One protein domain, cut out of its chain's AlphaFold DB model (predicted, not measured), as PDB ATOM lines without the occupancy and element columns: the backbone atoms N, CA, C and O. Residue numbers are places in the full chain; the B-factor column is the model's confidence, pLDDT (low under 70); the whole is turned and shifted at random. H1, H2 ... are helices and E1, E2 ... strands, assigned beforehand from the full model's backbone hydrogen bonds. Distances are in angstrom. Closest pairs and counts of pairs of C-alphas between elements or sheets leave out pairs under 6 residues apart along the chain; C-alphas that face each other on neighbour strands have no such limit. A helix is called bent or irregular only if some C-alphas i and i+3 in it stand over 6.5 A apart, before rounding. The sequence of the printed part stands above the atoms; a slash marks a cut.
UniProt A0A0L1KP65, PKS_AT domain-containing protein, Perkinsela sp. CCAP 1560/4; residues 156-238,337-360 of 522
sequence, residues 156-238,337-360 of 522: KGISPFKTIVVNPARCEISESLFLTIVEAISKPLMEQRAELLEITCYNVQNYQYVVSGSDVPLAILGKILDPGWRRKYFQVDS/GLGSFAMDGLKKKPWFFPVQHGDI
ATOM      1  N   LYS A 156      22.244 -20.400  25.752       73.38
ATOM      2  CA  LYS A 156      23.464 -19.782  25.208       73.38
ATOM      3  C   LYS A 156      24.307 -20.743  24.363       73.38
ATOM      4  O   LYS A 156      25.383 -20.370  23.909       73.38
ATOM      5  N   GLY A 157      23.855 -21.982  24.174       75.44
ATOM      6  CA  GLY A 157      24.604 -23.028  23.478       75.44
ATOM      7  C   GLY A 157      25.745 -23.640  24.300       75.44
ATOM      8  O   GLY A 157      26.543 -24.404  23.753       75.44
ATOM      9  N   ILE A 158      25.824 -23.337  25.598       79.50
ATOM     10  CA  ILE A 158      26.872 -23.840  26.492       79.50
ATOM     11  C   ILE A 158      26.500 -25.253  26.945       79.50
ATOM     12  O   ILE A 158      25.353 -25.515  27.319       79.50
ATOM     13  N   SER A 159      27.473 -26.157  26.876       85.06
ATOM     14  CA  SER A 159      27.365 -27.518  27.400       85.06
ATOM     15  C   SER A 159      27.547 -27.535  28.920       85.06
ATOM     16  O   SER A 159      28.380 -26.774  29.415       85.06
ATOM     17  N   PRO A 160      26.840 -28.408  29.658       83.94
ATOM     18  CA  PRO A 160      27.108 -28.633  31.079       83.94
ATOM     19  C   PRO A 160      28.397 -29.438  31.326       83.94
ATOM     20  O   PRO A 160      28.800 -29.599  32.473       83.94
ATOM     21  N   PHE A 161      29.031 -29.955  30.269       90.00
ATOM     22  CA  PHE A 161      30.215 -30.799  30.363       90.00
ATOM     23  C   PHE A 161      31.480 -30.070  29.927       90.00
ATOM     24  O   PHE A 161      31.472 -29.233  29.019       90.00
ATOM     25  N   LYS A 162      32.592 -30.475  30.533       91.94
ATOM     26  CA  LYS A 162      33.949 -30.111  30.141       91.94
ATOM     27  C   LYS A 162      34.805 -31.367  30.035       91.94
ATOM     28  O   LYS A 162      34.503 -32.413  30.603       91.94
ATOM     29  N   THR A 163      35.904 -31.235  29.310       93.88
ATOM     30  CA  THR A 163      36.915 -32.277  29.154       93.88
ATOM     31  C   THR A 163      38.264 -31.715  29.560       93.88
ATOM     32  O   THR A 163      38.632 -30.606  29.164       93.88
ATOM     33  N   ILE A 164      38.994 -32.471  30.369       95.69
ATOM     34  CA  ILE A 164      40.251 -32.078  30.989       95.69
ATOM     35  C   ILE A 164      41.307 -33.142  30.693       95.69
ATOM     36  O   ILE A 164      41.047 -34.333  30.819       95.69
ATOM     37  N   VAL A 165      42.521 -32.717  30.354       96.06
ATOM     38  CA  VAL A 165      43.698 -33.592  30.350       96.06
ATOM     39  C   VAL A 165      44.338 -33.573  31.734       96.06
ATOM     40  O   VAL A 165      44.711 -32.507  32.231       96.06
ATOM     41  N   VAL A 166      44.501 -34.749  32.333       97.56
ATOM     42  CA  VAL A 166      45.101 -34.946  33.653       97.56
ATOM     43  C   VAL A 166      46.459 -35.637  33.530       97.56
ATOM     44  O   VAL A 166      46.618 -36.575  32.752       97.56
ATOM     45  N   ASN A 167      47.445 -35.173  34.304       96.75
ATOM     46  CA  ASN A 167      48.761 -35.805  34.445       96.75
ATOM     47  C   ASN A 167      48.974 -36.234  35.911       96.75
ATOM     48  O   ASN A 167      49.407 -35.402  36.714       96.75
ATOM     49  N   PRO A 168      48.675 -37.499  36.261       93.88
ATOM     50  CA  PRO A 168      48.801 -38.001  37.631       93.88
ATOM     51  C   PRO A 168      50.224 -37.918  38.195       93.88
ATOM     52  O   PRO A 168      50.395 -37.527  39.347       93.88
ATOM     53  N   ALA A 169      51.256 -38.158  37.381       91.69
ATOM     54  CA  ALA A 169      52.649 -38.051  37.820       91.69
ATOM     55  C   ALA A 169      53.020 -36.652  38.357       91.69
ATOM     56  O   ALA A 169      53.869 -36.523  39.237       91.69
ATOM     57  N   ARG A 170      52.379 -35.583  37.862       94.69
ATOM     58  CA  ARG A 170      52.556 -34.208  38.374       94.69
ATOM     59  C   ARG A 170      51.738 -33.906  39.627       94.69
ATOM     60  O   ARG A 170      51.941 -32.861  40.238       94.69
ATOM     61  N   CYS A 171      50.833 -34.802  39.991       91.81
ATOM     62  CA  CYS A 171      50.046 -34.730  41.206       91.81
ATOM     63  C   CYS A 171      50.725 -35.446  42.379       91.81
ATOM     64  O   CYS A 171      50.095 -35.509  43.417       91.81
ATOM     65  N   GLU A 172      51.943 -35.995  42.274       89.12
ATOM     66  CA  GLU A 172      52.591 -36.748  43.374       89.12
ATOM     67  C   GLU A 172      51.734 -37.928  43.904       89.12
ATOM     68  O   GLU A 172      51.712 -38.200  45.103       89.12
ATOM     69  N   ILE A 173      50.988 -38.604  43.022       82.25
ATOM     70  CA  ILE A 173      50.181 -39.796  43.338       82.25
ATOM     71  C   ILE A 173      50.464 -40.909  42.326       82.25
ATOM     72  O   ILE A 173      50.914 -40.631  41.211       82.25
ATOM     73  N   SER A 174      50.188 -42.158  42.707       85.31
ATOM     74  CA  SER A 174      50.225 -43.282  41.773       85.31
ATOM     75  C   SER A 174      49.043 -43.242  40.799       85.31
ATOM     76  O   SER A 174      48.019 -42.592  41.035       85.31
ATOM     77  N   GLU A 175      49.186 -43.962  39.686       87.69
ATOM     78  CA  GLU A 175      48.107 -44.163  38.721       87.69
ATOM     79  C   GLU A 175      46.897 -44.840  39.379       87.69
ATOM     80  O   GLU A 175      45.786 -44.335  39.261       87.69
ATOM     81  N   SER A 176      47.108 -45.931  40.121       85.69
ATOM     82  CA  SER A 176      46.039 -46.696  40.781       85.69
ATOM     83  C   SER A 176      45.185 -45.818  41.711       85.69
ATOM     84  O   SER A 176      43.950 -45.884  41.703       85.69
ATOM     85  N   LEU A 177      45.839 -44.924  42.458       83.00
ATOM     86  CA  LEU A 177      45.192 -43.967  43.337       83.00
ATOM     87  C   LEU A 177      44.428 -42.904  42.542       83.00
ATOM     88  O   LEU A 177      43.300 -42.580  42.902       83.00
ATOM     89  N   PHE A 178      44.987 -42.389  41.443       91.44
ATOM     90  CA  PHE A 178      44.261 -41.483  40.548       91.44
ATOM     91  C   PHE A 178      42.968 -42.115  40.014       91.44
ATOM     92  O   PHE A 178      41.911 -41.487  40.090       91.44
ATOM     93  N   LEU A 179      43.039 -43.358  39.530       88.75
ATOM     94  CA  LEU A 179      41.876 -44.096  39.032       88.75
ATOM     95  C   LEU A 179      40.811 -44.265  40.130       88.75
ATOM     96  O   LEU A 179      39.631 -43.999  39.902       88.75
ATOM     97  N   THR A 180      41.244 -44.609  41.346       82.38
ATOM     98  CA  THR A 180      40.366 -44.765  42.515       82.38
ATOM     99  C   THR A 180      39.718 -43.442  42.932       82.38
ATOM    100  O   THR A 180      38.545 -43.424  43.296       82.38
ATOM    101  N   ILE A 181      40.443 -42.319  42.861       85.25
ATOM    102  CA  ILE A 181      39.901 -40.983  43.159       85.25
ATOM    103  C   ILE A 181      38.775 -40.630  42.188       85.25
ATOM    104  O   ILE A 181      37.746 -40.123  42.629       85.25
ATOM    105  N   VAL A 182      38.952 -40.882  40.886       90.00
ATOM    106  CA  VAL A 182      37.897 -40.602  39.900       90.00
ATOM    107  C   VAL A 182      36.648 -41.416  40.230       90.00
ATOM    108  O   VAL A 182      35.590 -40.826  40.422       90.00
ATOM    109  N   GLU A 183      36.788 -42.730  40.413       84.00
ATOM    110  CA  GLU A 183      35.682 -43.624  40.785       84.00
ATOM    111  C   GLU A 183      34.962 -43.161  42.069       84.00
ATOM    112  O   GLU A 183      33.731 -43.074  42.118       84.00
ATOM    113  N   ALA A 184      35.731 -42.798  43.101       79.06
ATOM    114  CA  ALA A 184      35.212 -42.362  44.396       79.06
ATOM    115  C   ALA A 184      34.457 -41.023  44.338       79.06
ATOM    116  O   ALA A 184      33.541 -40.814  45.131       79.06
ATOM    117  N   ILE A 185      34.817 -40.120  43.418       81.69
ATOM    118  CA  ILE A 185      34.076 -38.871  43.180       81.69
ATOM    119  C   ILE A 185      32.804 -39.156  42.372       81.69
ATOM    120  O   ILE A 185      31.739 -38.626  42.695       81.69
ATOM    121  N   SER A 186      32.906 -39.980  41.326       82.44
ATOM    122  CA  SER A 186      31.814 -40.225  40.380       82.44
ATOM    123  C   SER A 186      30.611 -40.897  41.037       82.44
ATOM    124  O   SER A 186      29.476 -40.478  40.812       82.44
ATOM    125  N   LYS A 187      30.843 -41.918  41.868       73.88
ATOM    126  CA  LYS A 187      29.775 -42.745  42.447       73.88
ATOM    127  C   LYS A 187      28.731 -41.961  43.268       73.88
ATOM    128  O   LYS A 187      27.559 -42.005  42.894       73.88
ATOM    129  N   PRO A 188      29.097 -41.200  44.321       68.38
ATOM    130  CA  PRO A 188      28.111 -40.480  45.130       68.38
ATOM    131  C   PRO A 188      27.413 -39.352  44.357       68.38
ATOM    132  O   PRO A 188      26.222 -39.111  44.546       68.38
ATOM    133  N   LEU A 189      28.131 -38.661  43.464       69.00
ATOM    134  CA  LEU A 189      27.571 -37.538  42.708       69.00
ATOM    135  C   LEU A 189      26.593 -37.988  41.620       69.00
ATOM    136  O   LEU A 189      25.630 -37.274  41.333       69.00
ATOM    137  N   MET A 190      26.784 -39.178  41.051       66.75
ATOM    138  CA  MET A 190      25.806 -39.750  40.133       66.75
ATOM    139  C   MET A 190      24.494 -40.084  40.836       66.75
ATOM    140  O   MET A 190      23.431 -39.676  40.369       66.75
ATOM    141  N   GLU A 191      24.575 -40.795  41.962       63.56
ATOM    142  CA  GLU A 191      23.409 -41.261  42.722       63.56
ATOM    143  C   GLU A 191      22.562 -40.086  43.236       63.56
ATOM    144  O   GLU A 191      21.335 -40.163  43.250       63.56
ATOM    145  N   GLN A 192      23.207 -38.974  43.603       59.25
ATOM    146  CA  GLN A 192      22.546 -37.828  44.233       59.25
ATOM    147  C   GLN A 192      22.154 -36.711  43.258       59.25
ATOM    148  O   GLN A 192      21.178 -36.001  43.504       59.25
ATOM    149  N   ARG A 193      22.928 -36.496  42.184       62.09
ATOM    150  CA  ARG A 193      22.787 -35.316  41.307       62.09
ATOM    151  C   ARG A 193      22.766 -35.631  39.810       62.09
ATOM    152  O   ARG A 193      22.545 -34.712  39.026       62.09
ATOM    153  N   ALA A 194      22.940 -36.895  39.409       70.25
ATOM    154  CA  ALA A 194      23.120 -37.286  38.010       70.25
ATOM    155  C   ALA A 194      24.195 -36.424  37.320       70.25
ATOM    156  O   ALA A 194      23.929 -35.777  36.307       70.25
ATOM    157  N   GLU A 195      25.387 -36.372  37.919       79.06
ATOM    158  CA  GLU A 195      26.556 -35.648  37.409       79.06
ATOM    159  C   GLU A 195      27.543 -36.613  36.748       79.06
ATOM    160  O   GLU A 195      27.801 -37.690  37.279       79.06
ATOM    161  N   LEU A 196      28.131 -36.232  35.609       87.00
ATOM    162  CA  LEU A 196      29.101 -37.074  34.901       87.00
ATOM    163  C   LEU A 196      30.519 -36.838  35.429       87.00
ATOM    164  O   LEU A 196      30.943 -35.688  35.552       87.00
ATOM    165  N   LEU A 197      31.289 -37.907  35.621       91.94
ATOM    166  CA  LEU A 197      32.748 -37.851  35.682       91.94
ATOM    167  C   LEU A 197      33.319 -39.199  35.248       91.94
ATOM    168  O   LEU A 197      33.146 -40.191  35.944       91.94
ATOM    169  N   GLU A 198      33.990 -39.233  34.104       94.75
ATOM    170  CA  GLU A 198      34.516 -40.465  33.519       94.75
ATOM    171  C   GLU A 198      35.909 -40.249  32.935       94.75
ATOM    172  O   GLU A 198      36.191 -39.206  32.335       94.75
ATOM    173  N   ILE A 199      36.769 -41.259  33.064       96.94
ATOM    174  CA  ILE A 199      38.002 -41.335  32.277       96.94
ATOM    175  C   ILE A 199      37.632 -41.809  30.875       96.94
ATOM    176  O   ILE A 199      37.136 -42.915  30.697       96.94
ATOM    177  N   THR A 200      37.894 -40.970  29.879       96.00
ATOM    178  CA  THR A 200      37.459 -41.169  28.494       96.00
ATOM    179  C   THR A 200      38.605 -41.499  27.541       96.00
ATOM    180  O   THR A 200      38.378 -42.052  26.463       96.00
ATOM    181  N   CYS A 201      39.856 -41.222  27.919       97.12
ATOM    182  CA  CYS A 201      41.030 -41.722  27.197       97.12
ATOM    183  C   CYS A 201      42.186 -42.046  28.150       97.12
ATOM    184  O   CYS A 201      42.595 -41.203  28.952       97.12
ATOM    185  N   TYR A 202      42.774 -43.224  27.965       97.94
ATOM    186  CA  TYR A 202      44.034 -43.664  28.557       97.94
ATOM    187  C   TYR A 202      45.144 -43.372  27.548       97.94
ATOM    188  O   TYR A 202      45.426 -44.183  26.672       97.94
ATOM    189  N   ASN A 203      45.706 -42.163  27.588       97.38
ATOM    190  CA  ASN A 203      46.595 -41.673  26.533       97.38
ATOM    191  C   ASN A 203      48.046 -42.130  26.720       97.38
ATOM    192  O   ASN A 203      48.666 -42.620  25.780       97.38
ATOM    193  N   VAL A 204      48.584 -41.944  27.925       97.38
ATOM    194  CA  VAL A 204      49.921 -42.397  28.321       97.38
ATOM    195  C   VAL A 204      49.860 -42.794  29.782       97.38
ATOM    196  O   VAL A 204      49.426 -41.988  30.614       97.38
ATOM    197  N   GLN A 205      50.339 -43.996  30.091       94.75
ATOM    198  CA  GLN A 205      50.295 -44.535  31.443       94.75
ATOM    199  C   GLN A 205      50.920 -43.547  32.443       94.75
ATOM    200  O   GLN A 205      52.004 -43.025  32.213       94.75
ATOM    201  N   ASN A 206      50.224 -43.215  33.526       93.25
ATOM    202  CA  ASN A 206      50.620 -42.261  34.572       93.25
ATOM    203  C   ASN A 206      50.930 -40.800  34.127       93.25
ATOM    204  O   ASN A 206      51.122 -39.922  34.969       93.25
ATOM    205  N   TYR A 207      50.956 -40.480  32.828       95.50
ATOM    206  CA  TYR A 207      51.339 -39.152  32.317       95.50
ATOM    207  C   TYR A 207      50.197 -38.390  31.649       95.50
ATOM    208  O   TYR A 207      50.213 -37.155  31.658       95.50
ATOM    209  N   GLN A 208      49.234 -39.079  31.039       96.94
ATOM    210  CA  GLN A 208      48.189 -38.410  30.279       96.94
ATOM    211  C   GLN A 208      46.896 -39.224  30.266       96.94
ATOM    212  O   GLN A 208      46.822 -40.280  29.645       96.94
ATOM    213  N   TYR A 209      45.861 -38.669  30.887       98.12
ATOM    214  CA  TYR A 209      44.490 -39.176  30.861       98.12
ATOM    215  C   TYR A 209      43.572 -38.058  30.407       98.12
ATOM    216  O   TYR A 209      43.845 -36.884  30.665       98.12
ATOM    217  N   VAL A 210      42.484 -38.410  29.742       97.19
ATOM    218  CA  VAL A 210      41.405 -37.473  29.436       97.19
ATOM    219  C   VAL A 210      40.233 -37.821  30.336       97.19
ATOM    220  O   VAL A 210      39.821 -38.976  30.389       97.19
ATOM    221  N   VAL A 211      39.739 -36.828  31.068       97.38
ATOM    222  CA  VAL A 211      38.599 -36.954  31.972       97.38
ATOM    223  C   VAL A 211      37.516 -35.999  31.503       97.38
ATOM    224  O   VAL A 211      37.765 -34.800  31.345       97.38
ATOM    225  N   SER A 212      36.315 -36.518  31.285       94.94
ATOM    226  CA  SER A 212      35.152 -35.727  30.900       94.94
ATOM    227  C   SER A 212      34.118 -35.754  32.012       94.94
ATOM    228  O   SER A 212      33.867 -36.794  32.614       94.94
ATOM    229  N   GLY A 213      33.497 -34.615  32.287       91.94
ATOM    230  CA  GLY A 213      32.522 -34.536  33.361       91.94
ATOM    231  C   GLY A 213      31.813 -33.201  33.447       91.94
ATOM    232  O   GLY A 213      32.080 -32.282  32.670       91.94
ATOM    233  N   SER A 214      30.893 -33.113  34.394       87.81
ATOM    234  CA  SER A 214      30.232 -31.871  34.769       87.81
ATOM    235  C   SER A 214      31.153 -30.966  35.592       87.81
ATOM    236  O   SER A 214      32.172 -31.399  36.136       87.81
ATOM    237  N   ASP A 215      30.773 -29.699  35.735       84.56
ATOM    238  CA  ASP A 215      31.587 -28.693  36.425       84.56
ATOM    239  C   ASP A 215      31.890 -29.035  37.891       84.56
ATOM    240  O   ASP A 215      33.038 -28.911  38.316       84.56
ATOM    241  N   VAL A 216      30.898 -29.513  38.650       82.75
ATOM    242  CA  VAL A 216      31.043 -29.885  40.072       82.75
ATOM    243  C   VAL A 216      32.076 -31.005  40.286       82.75
ATOM    244  O   VAL A 216      33.068 -30.768  40.982       82.75
ATOM    245  N   PRO A 217      31.918 -32.213  39.708       87.00
ATOM    246  CA  PRO A 217      32.873 -33.294  39.928       87.00
ATOM    247  C   PRO A 217      34.268 -32.977  39.377       87.00
ATOM    248  O   PRO A 217      35.268 -33.339  39.999       87.00
ATOM    249  N   LEU A 218      34.372 -32.253  38.255       91.12
ATOM    250  CA  LEU A 218      35.669 -31.820  37.727       91.12
ATOM    251  C   LEU A 218      36.362 -30.811  38.645       91.12
ATOM    252  O   LEU A 218      37.585 -30.847  38.781       91.12
ATOM    253  N   ALA A 219      35.605 -29.921  39.286       87.19
ATOM    254  CA  ALA A 219      36.144 -28.987  40.261       87.19
ATOM    255  C   ALA A 219      36.723 -29.720  41.477       87.19
ATOM    256  O   ALA A 219      37.850 -29.437  41.893       87.19
ATOM    257  N   ILE A 220      35.973 -30.693  42.001       86.31
ATOM    258  CA  ILE A 220      36.396 -31.555  43.111       86.31
ATOM    259  C   ILE A 220      37.662 -32.317  42.723       86.31
ATOM    260  O   ILE A 220      38.662 -32.242  43.437       86.31
ATOM    261  N   LEU A 221      37.669 -32.964  41.555       91.88
ATOM    262  CA  LEU A 221      38.845 -33.662  41.038       91.88
ATOM    263  C   LEU A 221      40.052 -32.718  40.958       91.88
ATOM    264  O   LEU A 221      41.117 -33.014  41.493       91.88
ATOM    265  N   GLY A 222      39.887 -31.538  40.357       91.31
ATOM    266  CA  GLY A 222      40.953 -30.547  40.225       91.31
ATOM    267  C   GLY A 222      41.495 -30.017  41.559       91.31
ATOM    268  O   GLY A 222      42.624 -29.514  41.590       91.31
ATOM    269  N   LYS A 223      40.727 -30.117  42.651       87.38
ATOM    270  CA  LYS A 223      41.171 -29.807  44.019       87.38
ATOM    271  C   LYS A 223      41.870 -30.965  44.698       87.38
ATOM    272  O   LYS A 223      42.971 -30.779  45.199       87.38
ATOM    273  N   ILE A 224      41.275 -32.152  44.662       86.38
ATOM    274  CA  ILE A 224      41.857 -33.353  45.268       86.38
ATOM    275  C   ILE A 224      43.211 -33.667  44.631       86.38
ATOM    276  O   ILE A 224      44.126 -34.115  45.316       86.38
ATOM    277  N   LEU A 225      43.382 -33.377  43.340       91.12
ATOM    278  CA  LEU A 225      44.647 -33.571  42.639       91.12
ATOM    279  C   LEU A 225      45.743 -32.561  43.006       91.12
ATOM    280  O   LEU A 225      46.907 -32.850  42.742       91.12
ATOM    281  N   ASP A 226      45.421 -31.433  43.644       90.81
ATOM    282  CA  ASP A 226      46.401 -30.421  44.050       90.81
ATOM    283  C   ASP A 226      47.249 -30.906  45.249       90.81
ATOM    284  O   ASP A 226      46.726 -31.043  46.363       90.81
ATOM    285  N   PRO A 227      48.569 -31.136  45.073       88.56
ATOM    286  CA  PRO A 227      49.426 -31.618  46.158       88.56
ATOM    287  C   PRO A 227      49.549 -30.622  47.316       88.56
ATOM    288  O   PRO A 227      49.640 -31.021  48.478       88.56
ATOM    289  N   GLY A 228      49.543 -29.318  47.019       87.56
ATOM    290  CA  GLY A 228      49.618 -28.265  48.027       87.56
ATOM    291  C   GLY A 228      48.357 -28.216  48.881       87.56
ATOM    292  O   GLY A 228      48.445 -28.100  50.105       87.56
ATOM    293  N   TRP A 229      47.194 -28.378  48.250       85.44
ATOM    294  CA  TRP A 229      45.924 -28.458  48.964       85.44
ATOM    295  C   TRP A 229      45.856 -29.698  49.865       85.44
ATOM    296  O   TRP A 229      45.568 -29.554  51.054       85.44
ATOM    297  N   ARG A 230      46.221 -30.888  49.356       84.00
ATOM    298  CA  ARG A 230      46.245 -32.121  50.169       84.00
ATOM    299  C   ARG A 230      47.169 -31.996  51.381       84.00
ATOM    300  O   ARG A 230      46.767 -32.330  52.490       84.00
ATOM    301  N   ARG A 231      48.385 -31.459  51.204       82.69
ATOM    302  CA  ARG A 231      49.328 -31.238  52.320       82.69
ATOM    303  C   ARG A 231      48.757 -30.311  53.391       82.69
ATOM    304  O   ARG A 231      48.913 -30.595  54.574       82.69
ATOM    305  N   LYS A 232      48.084 -29.227  52.991       80.44
ATOM    306  CA  LYS A 232      47.438 -28.305  53.934       80.44
ATOM    307  C   LYS A 232      46.322 -29.000  54.718       80.44
ATOM    308  O   LYS A 232      46.253 -28.811  55.925       80.44
ATOM    309  N   TYR A 233      45.491 -29.803  54.053       71.00
ATOM    310  CA  TYR A 233      44.414 -30.556  54.701       71.00
ATOM    311  C   TYR A 233      44.958 -31.509  55.777       71.00
ATOM    312  O   TYR A 233      44.565 -31.419  56.937       71.00
ATOM    313  N   PHE A 234      45.968 -32.319  55.439       65.69
ATOM    314  CA  PHE A 234      46.587 -33.248  56.392       65.69
ATOM    315  C   PHE A 234      47.302 -32.564  57.564       65.69
ATOM    316  O   PHE A 234      47.301 -33.079  58.680       65.69
ATOM    317  N   GLN A 235      47.903 -31.390  57.344       60.00
ATOM    318  CA  GLN A 235      48.536 -30.635  58.428       60.00
ATOM    319  C   GLN A 235      47.514 -30.074  59.428       60.00
ATOM    320  O   GLN A 235      47.812 -30.019  60.620       60.00
ATOM    321  N   VAL A 236      46.313 -29.696  58.976       51.31
ATOM    322  CA  VAL A 236      45.251 -29.184  59.859       51.31
ATOM    323  C   VAL A 236      44.738 -30.281  60.801       51.31
ATOM    324  O   VAL A 236      44.629 -30.022  61.999       51.31
ATOM    325  N   ASP A 237      44.547 -31.516  60.326       47.25
ATOM    326  CA  ASP A 237      44.114 -32.642  61.178       47.25
ATOM    327  C   ASP A 237      45.187 -33.091  62.185       47.25
ATOM    328  O   ASP A 237      44.881 -33.458  63.324       47.25
ATOM    329  N   SER A 238      46.469 -32.975  61.821       43.69
ATOM    330  CA  SER A 238      47.586 -33.328  62.711       43.69
ATOM    331  C   SER A 238      47.775 -32.385  63.908       43.69
ATOM    332  O   SER A 238      48.520 -32.709  64.828       43.69
ATOM    333  N   GLY A 337      26.299 -21.107  41.714       36.41
ATOM    334  CA  GLY A 337      26.255 -21.517  43.127       36.41
ATOM    335  C   GLY A 337      27.541 -22.208  43.611       36.41
ATOM    336  O   GLY A 337      27.593 -22.724  44.719       36.41
ATOM    337  N   LEU A 338      28.585 -22.239  42.778       48.72
ATOM    338  CA  LEU A 338      29.847 -22.896  43.043       48.72
ATOM    339  C   LEU A 338      30.670 -21.949  43.910       48.72
ATOM    340  O   LEU A 338      31.082 -20.880  43.456       48.72
ATOM    341  N   GLY A 339      30.902 -22.342  45.161       55.34
ATOM    342  CA  GLY A 339      31.772 -21.606  46.072       55.34
ATOM    343  C   GLY A 339      33.181 -21.397  45.498       55.34
ATOM    344  O   GLY A 339      33.597 -22.034  44.523       55.34
ATOM    345  N   SER A 340      33.960 -20.520  46.136       62.75
ATOM    346  CA  SER A 340      35.353 -20.220  45.757       62.75
ATOM    347  C   SER A 340      36.218 -21.479  45.589       62.75
ATOM    348  O   SER A 340      37.101 -21.517  44.728       62.75
ATOM    349  N   PHE A 341      35.914 -22.531  46.355       65.75
ATOM    350  CA  PHE A 341      36.510 -23.858  46.248       65.75
ATOM    351  C   PHE A 341      36.382 -24.451  44.839       65.75
ATOM    352  O   PHE A 341      37.390 -24.800  44.218       65.75
ATOM    353  N   ALA A 342      35.163 -24.525  44.306       65.44
ATOM    354  CA  ALA A 342      34.906 -25.174  43.029       65.44
ATOM    355  C   ALA A 342      35.467 -24.371  41.841       65.44
ATOM    356  O   ALA A 342      36.073 -24.933  40.925       65.44
ATOM    357  N   MET A 343      35.378 -23.040  41.902       69.00
ATOM    358  CA  MET A 343      35.982 -22.168  40.889       69.00
ATOM    359  C   MET A 343      37.503 -22.318  40.815       69.00
ATOM    360  O   MET A 343      38.085 -22.304  39.730       69.00
ATOM    361  N   ASP A 344      38.169 -22.490  41.956       76.81
ATOM    362  CA  ASP A 344      39.608 -22.734  41.986       76.81
ATOM    363  C   ASP A 344      39.985 -24.160  41.538       76.81
ATOM    364  O   ASP A 344      41.043 -24.380  40.942       76.81
ATOM    365  N   GLY A 345      39.096 -25.135  41.747       78.62
ATOM    366  CA  GLY A 345      39.242 -26.508  41.260       78.62
ATOM    367  C   GLY A 345      39.401 -26.598  39.744       78.62
ATOM    368  O   GLY A 345      40.331 -27.246  39.266       78.62
ATOM    369  N   LEU A 346      38.577 -25.856  39.002       83.81
ATOM    370  CA  LEU A 346      38.536 -25.881  37.534       83.81
ATOM    371  C   LEU A 346      39.654 -25.091  36.838       83.81
ATOM    372  O   LEU A 346      39.765 -25.129  35.609       83.81
ATOM    373  N   LYS A 347      40.487 -24.359  37.585       86.69
ATOM    374  CA  LYS A 347      41.583 -23.584  36.993       86.69
ATOM    375  C   LYS A 347      42.607 -24.495  36.325       86.69
ATOM    376  O   LYS A 347      42.967 -25.553  36.841       86.69
ATOM    377  N   LYS A 348      43.145 -24.017  35.199       91.44
ATOM    378  CA  LYS A 348      44.275 -24.642  34.506       91.44
ATOM    379  C   LYS A 348      45.474 -24.743  35.453       91.44
ATOM    380  O   LYS A 348      45.948 -23.730  35.960       91.44
ATOM    381  N   LYS A 349      45.990 -25.956  35.627       92.62
ATOM    382  CA  LYS A 349      47.166 -26.290  36.444       92.62
ATOM    383  C   LYS A 349      48.139 -27.143  35.625       92.62
ATOM    384  O   LYS A 349      47.722 -27.746  34.638       92.62
ATOM    385  N   PRO A 350      49.416 -27.267  36.032       92.25
ATOM    386  CA  PRO A 350      50.386 -28.125  35.352       92.25
ATOM    387  C   PRO A 350      49.996 -29.608  35.244       92.25
ATOM    388  O   PRO A 350      50.628 -30.320  34.469       92.25
ATOM    389  N   TRP A 351      49.011 -30.075  36.009       93.38
ATOM    390  CA  TRP A 351      48.494 -31.446  36.004       93.38
ATOM    391  C   TRP A 351      47.023 -31.558  35.584       93.38
ATOM    392  O   TRP A 351      46.511 -32.667  35.508       93.38
ATOM    393  N   PHE A 352      46.341 -30.435  35.339       94.50
ATOM    394  CA  PHE A 352      44.901 -30.368  35.077       94.50
ATOM    395  C   PHE A 352      44.647 -29.296  34.012       94.50
ATOM    396  O   PHE A 352      44.648 -28.094  34.294       94.50
ATOM    397  N   PHE A 353      44.495 -29.722  32.762       93.25
ATOM    398  CA  PHE A 353      44.435 -28.837  31.603       93.25
ATOM    399  C   PHE A 353      43.078 -28.925  30.909       93.25
ATOM    400  O   PHE A 353      42.808 -29.922  30.242       93.25
ATOM    401  N   PRO A 354      42.236 -27.883  31.001       90.19
ATOM    402  CA  PRO A 354      41.004 -27.834  30.228       90.19
ATOM    403  C   PRO A 354      41.275 -27.916  28.726       90.19
ATOM    404  O   PRO A 354      42.089 -27.155  28.192       90.19
ATOM    405  N   VAL A 355      40.589 -28.837  28.051       87.62
ATOM    406  CA  VAL A 355      40.652 -28.993  26.597       87.62
ATOM    407  C   VAL A 355      39.865 -27.857  25.956       87.62
ATOM    408  O   VAL A 355      38.693 -27.631  26.266       87.62
ATOM    409  N   GLN A 356      40.505 -27.128  25.041       77.50
ATOM    410  CA  GLN A 356      39.804 -26.134  24.236       77.50
ATOM    411  C   GLN A 356      38.735 -26.835  23.396       77.50
ATOM    412  O   GLN A 356      39.028 -27.818  22.722       77.50
ATOM    413  N   HIS A 357      37.499 -26.337  23.452       75.25
ATOM    414  CA  HIS A 357      36.352 -26.970  22.784       75.25
ATOM    415  C   HIS A 357      36.055 -28.395  23.290       75.25
ATOM    416  O   HIS A 357      35.443 -29.193  22.593       75.25
ATOM    417  N   GLY A 358      36.465 -28.716  24.524       78.31
ATOM    418  CA  GLY A 358      36.131 -29.963  25.216       78.31
ATOM    419  C   GLY A 358      34.720 -29.971  25.804       78.31
ATOM    420  O   GLY A 358      34.523 -30.500  26.892       78.31
ATOM    421  N   ASP A 359      33.759 -29.339  25.135       84.81
ATOM    422  CA  ASP A 359      32.380 -29.163  25.603       84.81
ATOM    423  C   ASP A 359      31.490 -30.385  25.319       84.81
ATOM    424  O   ASP A 359      30.294 -30.386  25.604       84.81
ATOM    425  N   ILE A 360      32.065 -31.442  24.756       89.00
ATOM    426  CA  ILE A 360      31.416 -32.728  24.542       89.00
ATOM    427  C   ILE A 360      32.210 -33.791  25.309       89.00
ATOM    428  O   ILE A 360      33.429 -33.863  25.134       89.00
TER     429      ILE A 360
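What this domain is: This is residues 156 to 238 and 337 to 360 of the 522 residues of the protein "PKS_AT domain-containing protein" of Perkinsela sp. CCAP 1560/4 (UniProt A0A0L1KP65). A twisted sheet of four strands is covered on one face by two helices, H2 and H3, which run along its strands; the short helix H5 packs on H3, and residues 229 to 238 of H4 stick out as a free arm. The printed part has 107 residues, with named elements in the order E1 H1 H2 E2 E3 H3 H4 H5 E4, five helices and four strands. The sheet's order is E2 E3 E1 E4, all antiparallel, and the class is mixed, helices and strands. The whole is compact, with a radius of gyration of the C-alphas of 13.5 A and spans of 45 by 34 by 25 A.

Where its parts are: E1, residues 161 to 166, begins with C-alpha 161 at (30.215, -30.799, 30.363) and is 15.8 A long. H1 is residues 168 to 171. H2, residues 175 to 193, is 26.9 A long and neither bent nor irregular, but only just: C-alphas 185 and 188 are 6.5 A apart. E2, residues 197 to 204, is 19.2 A long and bends by 53 degrees at residue 201. E3, residues 208 to 214, is 19.6 A long. H3, residues 215 to 224, is 14.3 A long. H4, residues 227 to 238, is 16.7 A long and ends with C-alpha 238 at (47.586, -33.328, 62.711). H5 is residues 340 to 345, and E4 is residues 352 to 354, its C-alpha 354 at (41.004, -27.834, 30.228).

How they stand to each other: In the sheet, E2 and E3 form a hairpin, with N 198 and O 212 2.9 A apart, within hydrogen-bond range. E3 and E1 are antiparallel, with N 164 and O 211 at 2.8 A; E1 and E4 are antiparallel, with N 165 and O 353 at 2.8 A. E1, H1, H2 and E2 make a split strand-helix-strand unit, two strands running the same way with E3 between them, and its crossover is right-handed. H2 and H3 are on the same face, making two layers, helices over one face of a sheet. H2 has a height over the sheet of 8.6 A and H3 8.9 A. H2 and H3 touch, closest at the C-alphas of Ile 185 and Pro 217, 6.6 A. H3 and H5 touch about perpendicular, at 79 degrees, closest at the C-alphas of Ala 219 and Gly 345, 4.1 A. H1 only grazes the sheet. H4 is not on the sheet; H3 and H4 are close but not clearly touching, closest at the C-alphas of Ile 224 and Arg 230, 6.7 A. Every O i to N i+4 pair is within hydrogen-bond range in H3, H4 and H5, 13 of 15 in H2, and H1 is too short for such a pair.

The domain as a whole: The two C-alphas farthest apart, those of Gly 157 and Ser 238, are 46.6 A apart. Residues 239 to 336 are not printed, and C-alphas 238 and 337 are 31.3 A apart across this cut. Of the links that are printed whole, H5 to E4 is short, the others tight. The mean pLDDT of the printed part is 83.2; residues 188 to 193, 234 to 238 and 337 to 343 are under 70.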